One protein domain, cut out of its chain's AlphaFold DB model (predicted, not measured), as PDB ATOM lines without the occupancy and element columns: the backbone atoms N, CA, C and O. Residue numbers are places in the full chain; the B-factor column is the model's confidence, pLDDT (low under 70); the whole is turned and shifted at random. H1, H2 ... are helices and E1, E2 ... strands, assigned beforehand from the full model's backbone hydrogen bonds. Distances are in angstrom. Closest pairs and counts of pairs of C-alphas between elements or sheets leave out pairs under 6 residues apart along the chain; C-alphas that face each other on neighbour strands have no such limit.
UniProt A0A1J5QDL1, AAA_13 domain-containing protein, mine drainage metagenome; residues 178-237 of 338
ATOM      1  N   GLY A 178      38.699   9.303  26.314       89.69
ATOM      2  CA  GLY A 178      37.841   8.505  27.188       89.69
ATOM      3  C   GLY A 178      36.904   9.392  28.006       89.69
ATOM      4  O   GLY A 178      37.256  10.521  28.345       89.69
ATOM      5  N   GLY A 179      35.700   8.900  28.294       93.56
ATOM      6  CA  GLY A 179      34.770   9.606  29.170       93.56
ATOM      7  C   GLY A 179      35.311   9.701  30.597       93.56
ATOM      8  O   GLY A 179      36.007   8.799  31.062       93.56
ATOM      9  N   ILE A 180      34.985  10.789  31.290       95.56
ATOM     10  CA  ILE A 180      35.342  10.999  32.696       95.56
ATOM     11  C   ILE A 180      34.087  11.093  33.558       95.56
ATOM     12  O   ILE A 180      33.062  11.623  33.126       95.56
ATOM     13  N   VAL A 181      34.178  10.575  34.782       96.62
ATOM     14  CA  VAL A 181      33.068  10.521  35.737       96.62
ATOM     15  C   VAL A 181      33.496  11.193  37.034       96.62
ATOM     16  O   VAL A 181      34.540  10.854  37.588       96.62
ATOM     17  N   PHE A 182      32.685  12.127  37.523       96.00
ATOM     18  CA  PHE A 182      32.869  12.781  38.814       96.00
ATOM     19  C   PHE A 182      31.719  12.423  39.746       96.00
ATOM     20  O   PHE A 182      30.560  12.658  39.408       96.00
ATOM     21  N   ASP A 183      32.052  11.905  40.926       93.62
ATOM     22  CA  ASP A 183      31.097  11.709  42.013       93.62
ATOM     23  C   ASP A 183      31.228  12.849  43.024       93.62
ATOM     24  O   ASP A 183      32.261  13.023  43.672       93.62
ATOM     25  N   ASP A 184      30.201  13.688  43.055       91.56
ATOM     26  CA  ASP A 184      30.065  14.888  43.866       91.56
ATOM     27  C   ASP A 184      31.350  15.740  43.960       91.56
ATOM     28  O   ASP A 184      31.974  15.875  45.021       91.56
ATOM     29  N   PRO A 185      31.793  16.349  42.842       90.88
ATOM     30  CA  PRO A 185      33.091  17.023  42.775       90.88
ATOM     31  C   PRO A 185      33.181  18.278  43.654       90.88
ATOM     32  O   PRO A 185      34.267  18.830  43.815       90.88
ATOM     33  N   VAL A 186      32.068  18.747  44.225       89.81
ATOM     34  CA  VAL A 186      31.988  20.046  44.901       89.81
ATOM     35  C   VAL A 186      31.575  20.012  46.371       89.81
ATOM     36  O   VAL A 186      31.314  21.075  46.947       89.81
ATOM     37  N   SER A 187      31.552  18.843  47.017       80.00
ATOM     38  CA  SER A 187      31.286  18.796  48.458       80.00
ATOM     39  C   SER A 187      32.299  19.669  49.217       80.00
ATOM     40  O   SER A 187      33.490  19.646  48.902       80.00
ATOM     41  N   SER A 188      31.833  20.441  50.201       75.69
ATOM     42  CA  SER A 188      32.649  21.379  50.999       75.69
ATOM     43  C   SER A 188      33.242  22.586  50.247       75.69
ATOM     44  O   SER A 188      34.036  23.332  50.822       75.69
ATOM     45  N   LEU A 189      32.866  22.838  48.984       83.19
ATOM     46  CA  LEU A 189      33.329  24.021  48.245       83.19
ATOM     47  C   LEU A 189      32.431  25.242  48.458       83.19
ATOM     48  O   LEU A 189      31.203  25.130  48.502       83.19
ATOM     49  N   ASP A 190      33.047  26.425  48.507       85.94
ATOM     50  CA  ASP A 190      32.340  27.703  48.422       85.94
ATOM     51  C   ASP A 190      31.764  27.952  47.013       85.94
ATOM     52  O   ASP A 190      32.186  27.347  46.024       85.94
ATOM     53  N   HIS A 191      30.813  28.882  46.910       85.88
ATOM     54  CA  HIS A 191      30.127  29.214  45.656       85.88
ATOM     55  C   HIS A 191      31.082  29.625  44.514       85.88
ATOM     56  O   HIS A 191      30.882  29.209  43.374       85.88
ATOM     57  N   ARG A 192      32.165  30.369  44.793       88.12
ATOM     58  CA  ARG A 192      33.126  30.804  43.758       88.12
ATOM     59  C   ARG A 192      33.913  29.620  43.208       88.12
ATOM     60  O   ARG A 192      34.238  29.597  42.023       88.12
ATOM     61  N   ARG A 193      34.255  28.652  44.058       88.75
ATOM     62  CA  ARG A 193      34.934  27.422  43.634       88.75
ATOM     63  C   ARG A 193      33.994  26.510  42.858       88.75
ATOM     64  O   ARG A 193      34.411  26.003  41.821       88.75
ATOM     65  N   ARG A 194      32.729  26.377  43.280       92.00
ATOM     66  CA  ARG A 194      31.701  25.636  42.522       92.00
ATOM     67  C   ARG A 194      31.561  26.161  41.095       92.00
ATOM     68  O   ARG A 194      31.616  25.370  40.162       92.00
ATOM     69  N   GLU A 195      31.483  27.481  40.920       91.56
ATOM     70  CA  GLU A 195      31.453  28.129  39.597       91.56
ATOM     71  C   GLU A 195      32.678  27.768  38.747       91.56
ATOM     72  O   GLU A 195      32.548  27.369  37.592       91.56
ATOM     73  N   ARG A 196      33.885  27.862  39.319       94.06
ATOM     74  CA  ARG A 196      35.128  27.536  38.599       94.06
ATOM     75  C   ARG A 196      35.188  26.071  38.180       94.06
ATOM     76  O   ARG A 196      35.602  25.788  37.058       94.06
ATOM     77  N   VAL A 197      34.769  25.158  39.057       95.19
ATOM     78  CA  VAL A 197      34.687  23.726  38.745       95.19
ATOM     79  C   VAL A 197      33.660  23.495  37.636       95.19
ATOM     80  O   VAL A 197      34.004  22.870  36.638       95.19
ATOM     81  N   ALA A 198      32.446  24.047  37.746       95.38
ATOM     82  CA  ALA A 198      31.402  23.903  36.727       95.38
ATOM     83  C   ALA A 198      31.880  24.392  35.354       95.38
ATOM     84  O   ALA A 198      31.810  23.655  34.371       95.38
ATOM     85  N   LYS A 199      32.463  25.597  35.307       95.69
ATOM     86  CA  LYS A 199      33.044  26.171  34.094       95.69
ATOM     87  C   LYS A 199      34.136  25.284  33.509       95.69
ATOM     88  O   LYS A 199      34.167  25.043  32.303       95.69
ATOM     89  N   ARG A 200      35.049  24.787  34.350       95.94
ATOM     90  CA  ARG A 200      36.153  23.950  33.878       95.94
ATOM     91  C   ARG A 200      35.659  22.622  33.309       95.94
ATOM     92  O   ARG A 200      36.158  22.215  32.261       95.94
ATOM     93  N   LEU A 201      34.680  21.991  33.958       96.75
ATOM     94  CA  LEU A 201      34.058  20.753  33.489       96.75
ATOM     95  C   LEU A 201      33.269  20.959  32.191       96.75
ATOM     96  O   LEU A 201      33.374  20.127  31.295       96.75
ATOM     97  N   ALA A 202      32.550  22.075  32.045       96.19
ATOM     98  CA  ALA A 202      31.844  22.411  30.808       96.19
ATOM     99  C   ALA A 202      32.806  22.587  29.620       96.19
ATOM    100  O   ALA A 202      32.551  22.070  28.536       96.19
ATOM    101  N   ILE A 203      33.949  23.252  29.835       95.31
ATOM    102  CA  ILE A 203      35.009  23.363  28.819       95.31
ATOM    103  C   ILE A 203      35.572  21.979  28.469       95.31
ATOM    104  O   ILE A 203      35.817  21.690  27.300       95.31
ATOM    105  N   GLU A 204      35.756  21.104  29.462       94.94
ATOM    106  CA  GLU A 204      36.259  19.749  29.216       94.94
ATOM    107  C   GLU A 204      35.272  18.882  28.431       94.94
ATOM    108  O   GLU A 204      35.673  18.078  27.585       94.94
ATOM    109  N   ALA A 205      33.978  19.097  28.657       95.62
ATOM    110  CA  ALA A 205      32.903  18.394  27.973       95.62
ATOM    111  C   ALA A 205      32.851  18.673  26.460       95.62
ATOM    112  O   ALA A 205      32.264  17.895  25.709       95.62
ATOM    113  N   ALA A 206      33.521  19.728  25.981       93.25
ATOM    114  CA  ALA A 206      33.709  19.964  24.551       93.25
ATOM    115  C   ALA A 206      34.704  18.979  23.902       93.25
ATOM    116  O   ALA A 206      34.692  18.801  22.684       93.25
ATOM    117  N   GLN A 207      35.583  18.349  24.689       91.94
ATOM    118  CA  GLN A 207      36.623  17.446  24.186       91.94
ATOM    119  C   GLN A 207      36.304  15.964  24.404       91.94
ATOM    120  O   GLN A 207      36.762  15.121  23.625       91.94
ATOM    121  N   ARG A 208      35.557  15.636  25.466       93.38
ATOM    122  CA  ARG A 208      35.202  14.265  25.860       93.38
ATOM    123  C   ARG A 208      33.892  14.231  26.639       93.38
ATOM    124  O   ARG A 208      33.430  15.253  27.127       93.38
ATOM    125  N   GLN A 209      33.310  13.047  26.799       95.62
ATOM    126  CA  GLN A 209      32.123  12.892  27.638       95.62
ATOM    127  C   GLN A 209      32.472  13.150  29.112       95.62
ATOM    128  O   GLN A 209      33.410  12.554  29.642       95.62
ATOM    129  N   VAL A 210      31.698  14.009  29.774       97.06
ATOM    130  CA  VAL A 210      31.809  14.286  31.212       97.06
ATOM    131  C   VAL A 210      30.495  13.899  31.877       97.06
ATOM    132  O   VAL A 210      29.442  14.424  31.523       97.06
ATOM    133  N   ILE A 211      30.556  12.976  32.832       96.81
ATOM    134  CA  ILE A 211      29.416  12.535  33.637       96.81
ATOM    135  C   ILE A 211      29.628  13.050  35.056       96.81
ATOM    136  O   ILE A 211      30.696  12.860  35.635       96.81
ATOM    137  N   VAL A 212      28.617  13.705  35.620       96.75
ATOM    138  CA  VAL A 212      28.672  14.240  36.981       96.75
ATOM    139  C   VAL A 212      27.494  13.700  37.774       96.75
ATOM    140  O   VAL A 212      26.343  13.948  37.421       96.75
ATOM    141  N   PHE A 213      27.789  13.006  38.867       94.81
ATOM    142  CA  PHE A 213      26.824  12.733  39.919       94.81
ATOM    143  C   PHE A 213      26.926  13.842  40.955       94.81
ATOM    144  O   PHE A 213      28.015  14.208  41.390       94.81
ATOM    145  N   THR A 214      25.795  14.428  41.328       92.69
ATOM    146  CA  THR A 214      25.756  15.424  42.394       92.69
ATOM    147  C   THR A 214      24.397  15.405  43.067       92.69
ATOM    148  O   THR A 214      23.373  15.139  42.436       92.69
ATOM    149  N   HIS A 215      24.407  15.694  44.361       90.50
ATOM    150  CA  HIS A 215      23.201  15.957  45.136       90.50
ATOM    151  C   HIS A 215      22.911  17.466  45.241       90.50
ATOM    152  O   HIS A 215      21.878  17.864  45.776       90.50
ATOM    153  N   ASP A 216      23.811  18.311  44.730       89.88
ATOM    154  CA  ASP A 216      23.713  19.761  44.804       89.88
ATOM    155  C   ASP A 216      23.001  20.337  43.565       89.88
ATOM    156  O   ASP A 216      23.569  20.456  42.475       89.88
ATOM    157  N   ILE A 217      21.740  20.747  43.745       86.69
ATOM    158  CA  ILE A 217      20.926  21.375  42.691       86.69
ATOM    159  C   ILE A 217      21.533  22.709  42.233       86.69
ATOM    160  O   ILE A 217      21.449  23.043  41.051       86.69
ATOM    161  N   TYR A 218      22.173  23.465  43.132       87.81
ATOM    162  CA  TYR A 218      22.852  24.709  42.763       87.81
ATOM    163  C   TYR A 218      23.975  24.421  41.764       87.81
ATOM    164  O   TYR A 218      24.077  25.079  40.728       87.81
ATOM    165  N   PHE A 219      24.775  23.387  42.028       92.38
ATOM    166  CA  PHE A 219      25.849  22.985  41.128       92.38
ATOM    167  C   PHE A 219      25.335  22.439  39.789       92.38
ATOM    168  O   PHE A 219      25.899  22.769  38.746       92.38
ATOM    169  N   LEU A 220      24.226  21.688  39.784       92.00
ATOM    170  CA  LEU A 220      23.550  21.276  38.547       92.00
ATOM    171  C   LEU A 220      23.143  22.484  37.686       92.00
ATOM    172  O   LEU A 220      23.360  22.475  36.473       92.00
ATOM    173  N   CYS A 221      22.574  23.527  38.298       88.81
ATOM    174  CA  CYS A 221      22.214  24.759  37.593       88.81
ATOM    175  C   CYS A 221      23.446  25.447  36.988       88.81
ATOM    176  O   CYS A 221      23.399  25.842  35.822       88.81
ATOM    177  N   LEU A 222      24.551  25.534  37.739       92.12
ATOM    178  CA  LEU A 222      25.815  26.080  37.234       92.12
ATOM    179  C   LEU A 222      26.355  25.275  36.047       92.12
ATOM    180  O   LEU A 222      26.760  25.860  35.049       92.12
ATOM    181  N   LEU A 223      26.332  23.941  36.121       94.56
ATOM    182  CA  LEU A 223      26.766  23.076  35.020       94.56
ATOM    183  C   LEU A 223      25.920  23.290  33.763       94.56
ATOM    184  O   LEU A 223      26.470  23.389  32.671       94.56
ATOM    185  N   ALA A 224      24.596  23.382  33.907       91.81
ATOM    186  CA  ALA A 224      23.699  23.626  32.781       91.81
ATOM    187  C   ALA A 224      23.926  25.004  32.142       91.81
ATOM    188  O   ALA A 224      23.890  25.131  30.917       91.81
ATOM    189  N   GLU A 225      24.180  26.027  32.958       90.12
ATOM    190  CA  GLU A 225      24.498  27.368  32.477       90.12
ATOM    191  C   GLU A 225      25.847  27.410  31.752       90.12
ATOM    192  O   GLU A 225      25.911  27.857  30.607       90.12
ATOM    193  N   GLU A 226      26.909  26.897  32.371       94.44
ATOM    194  CA  GLU A 226      28.251  26.884  31.785       94.44
ATOM    195  C   GLU A 226      28.313  26.005  30.526       94.44
ATOM    196  O   GLU A 226      28.960  26.379  29.550       94.44
ATOM    197  N   ALA A 227      27.579  24.886  30.482       95.06
ATOM    198  CA  ALA A 227      27.440  24.073  29.272       95.06
ATOM    199  C   ALA A 227      26.747  24.848  28.143       95.06
ATOM    200  O   ALA A 227      27.210  24.822  27.002       95.06
ATOM    201  N   LYS A 228      25.682  25.601  28.455       91.88
ATOM    202  CA  LYS A 228      24.999  26.467  27.482       91.88
ATOM    203  C   LYS A 228      25.924  27.570  26.965       91.88
ATOM    204  O   LYS A 228      25.931  27.823  25.763       91.88
ATOM    205  N   LEU A 229      26.712  28.199  27.841       91.56
ATOM    206  CA  LEU A 229      27.703  29.215  27.462       91.56
ATOM    207  C   LEU A 229      28.828  28.633  26.597       91.56
ATOM    208  O   LEU A 229      29.270  29.284  25.654       91.56
ATOM    209  N   ALA A 230      29.266  27.408  26.889       93.12
ATOM    210  CA  ALA A 230      30.274  26.694  26.113       93.12
ATOM    211  C   ALA A 230      29.728  26.076  24.809       93.12
ATOM    212  O   ALA A 230      30.509  25.582  23.999       93.12
ATOM    213  N   GLY A 231      28.406  26.083  24.595       94.44
ATOM    214  CA  GLY A 231      27.766  25.457  23.435       94.44
ATOM    215  C   GLY A 231      27.806  23.924  23.453       94.44
ATOM    216  O   GLY A 231      27.731  23.298  22.397       94.44
ATOM    217  N   VAL A 232      27.935  23.311  24.633       95.19
ATOM    218  CA  VAL A 232      28.039  21.856  24.805       95.19
ATOM    219  C   VAL A 232      26.659  21.266  25.130       95.19
ATOM    220  O   VAL A 232      25.958  21.797  25.997       95.19
ATOM    221  N   PRO A 233      26.238  20.167  24.474       94.62
ATOM    222  CA  PRO A 233      24.976  19.511  24.800       94.62
ATOM    223  C   PRO A 233      25.013  18.927  26.217       94.62
ATOM    224  O   PRO A 233      25.970  18.259  26.604       94.62
ATOM    225  N   ILE A 234      23.934  19.135  26.974       94.06
ATOM    226  CA  ILE A 234      23.777  18.608  28.331       94.06
ATOM    227  C   ILE A 234      22.517  17.747  28.430       94.06
ATOM    228  O   ILE A 234      21.441  18.140  27.978       94.06
ATOM    229  N   ALA A 235      22.654  16.579  29.053       93.38
ATOM    230  CA  ALA A 235      21.544  15.718  29.438       93.38
ATOM    231  C   ALA A 235      21.460  15.670  30.965       93.38
ATOM    232  O   ALA A 235      22.456  15.396  31.633       93.38
ATOM    233  N   THR A 236      20.278  15.934  31.517       92.12
ATOM    234  CA  THR A 236      20.033  15.916  32.962       92.12
ATOM    235  C   THR A 236      19.059  14.799  33.309       92.12
ATOM    236  O   THR A 236      18.066  14.595  32.616       92.12
ATOM    237  N   GLN A 237      19.374  14.047  34.360       91.31
ATOM    238  CA  GLN A 237      18.599  12.902  34.839       91.31
ATOM    239  C   GLN A 237      18.649  12.889  36.366       91.31
ATOM    240  O   GLN A 237      19.574  13.453  36.955       91.31
TER     241      GLN A 237
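AT A GLANCE: This is residues 178 to 237 of the 338 residues of the protein "AAA_13 domain-containing protein" of mine drainage metagenome (UniProt A0A1J5QDL1). Two helices, H1 and H2, pack on each other as a slanted cross, and a small ribbon of two parallel strands, E1 and E2, lies to one side of the pair, near the last residues of H1. The 60 printed residues hold E1, H1, E2 and H2 in that order, class mixed. The whole is compact, with a radius of gyration of the C-alphas of 10.4 A, and spans 27 by 21 by 19 A.

HOW THE PARTS SIT: Start at E1, residues 180 to 183; E2, residues 210 to 213, is its parallel neighbour at 14 degrees, with N 182 and O 211 2.8 A apart, within hydrogen-bond range. Between them comes H1, residues 191 to 205, in a strand-helix-strand unit, two parallel strands joined through a helix, with a right-handed crossover. The closest C-alphas of H1 and E2, Leu 201 and Val 210, are 7.2 A apart. H2, residues 217 to 230, touches H1 at a steep tilt of 46 degrees, the same way; their closest C-alphas, Ala 202 and Ala 227, are 5.0 A apart. E1 and H2 are apart. In H1 and H2 every O i to N i+4 pair is within hydrogen-bond range.

IN THESE COORDINATES: Find C-alpha 180 at (35.342, 10.999, 32.696); E1 runs 10.3 A from there, and E2 10.2 A. H1 covers 20.9 A, and H2 19.8 A to C-alpha 230 at (30.274, 26.694, 26.113).

THE WHOLE: The C-alphas farthest apart, Gly 178 and Asp 190, are 29.1 A apart. The printed part has no cut, no link is long, and no printed residue is under 70 in pLDDT.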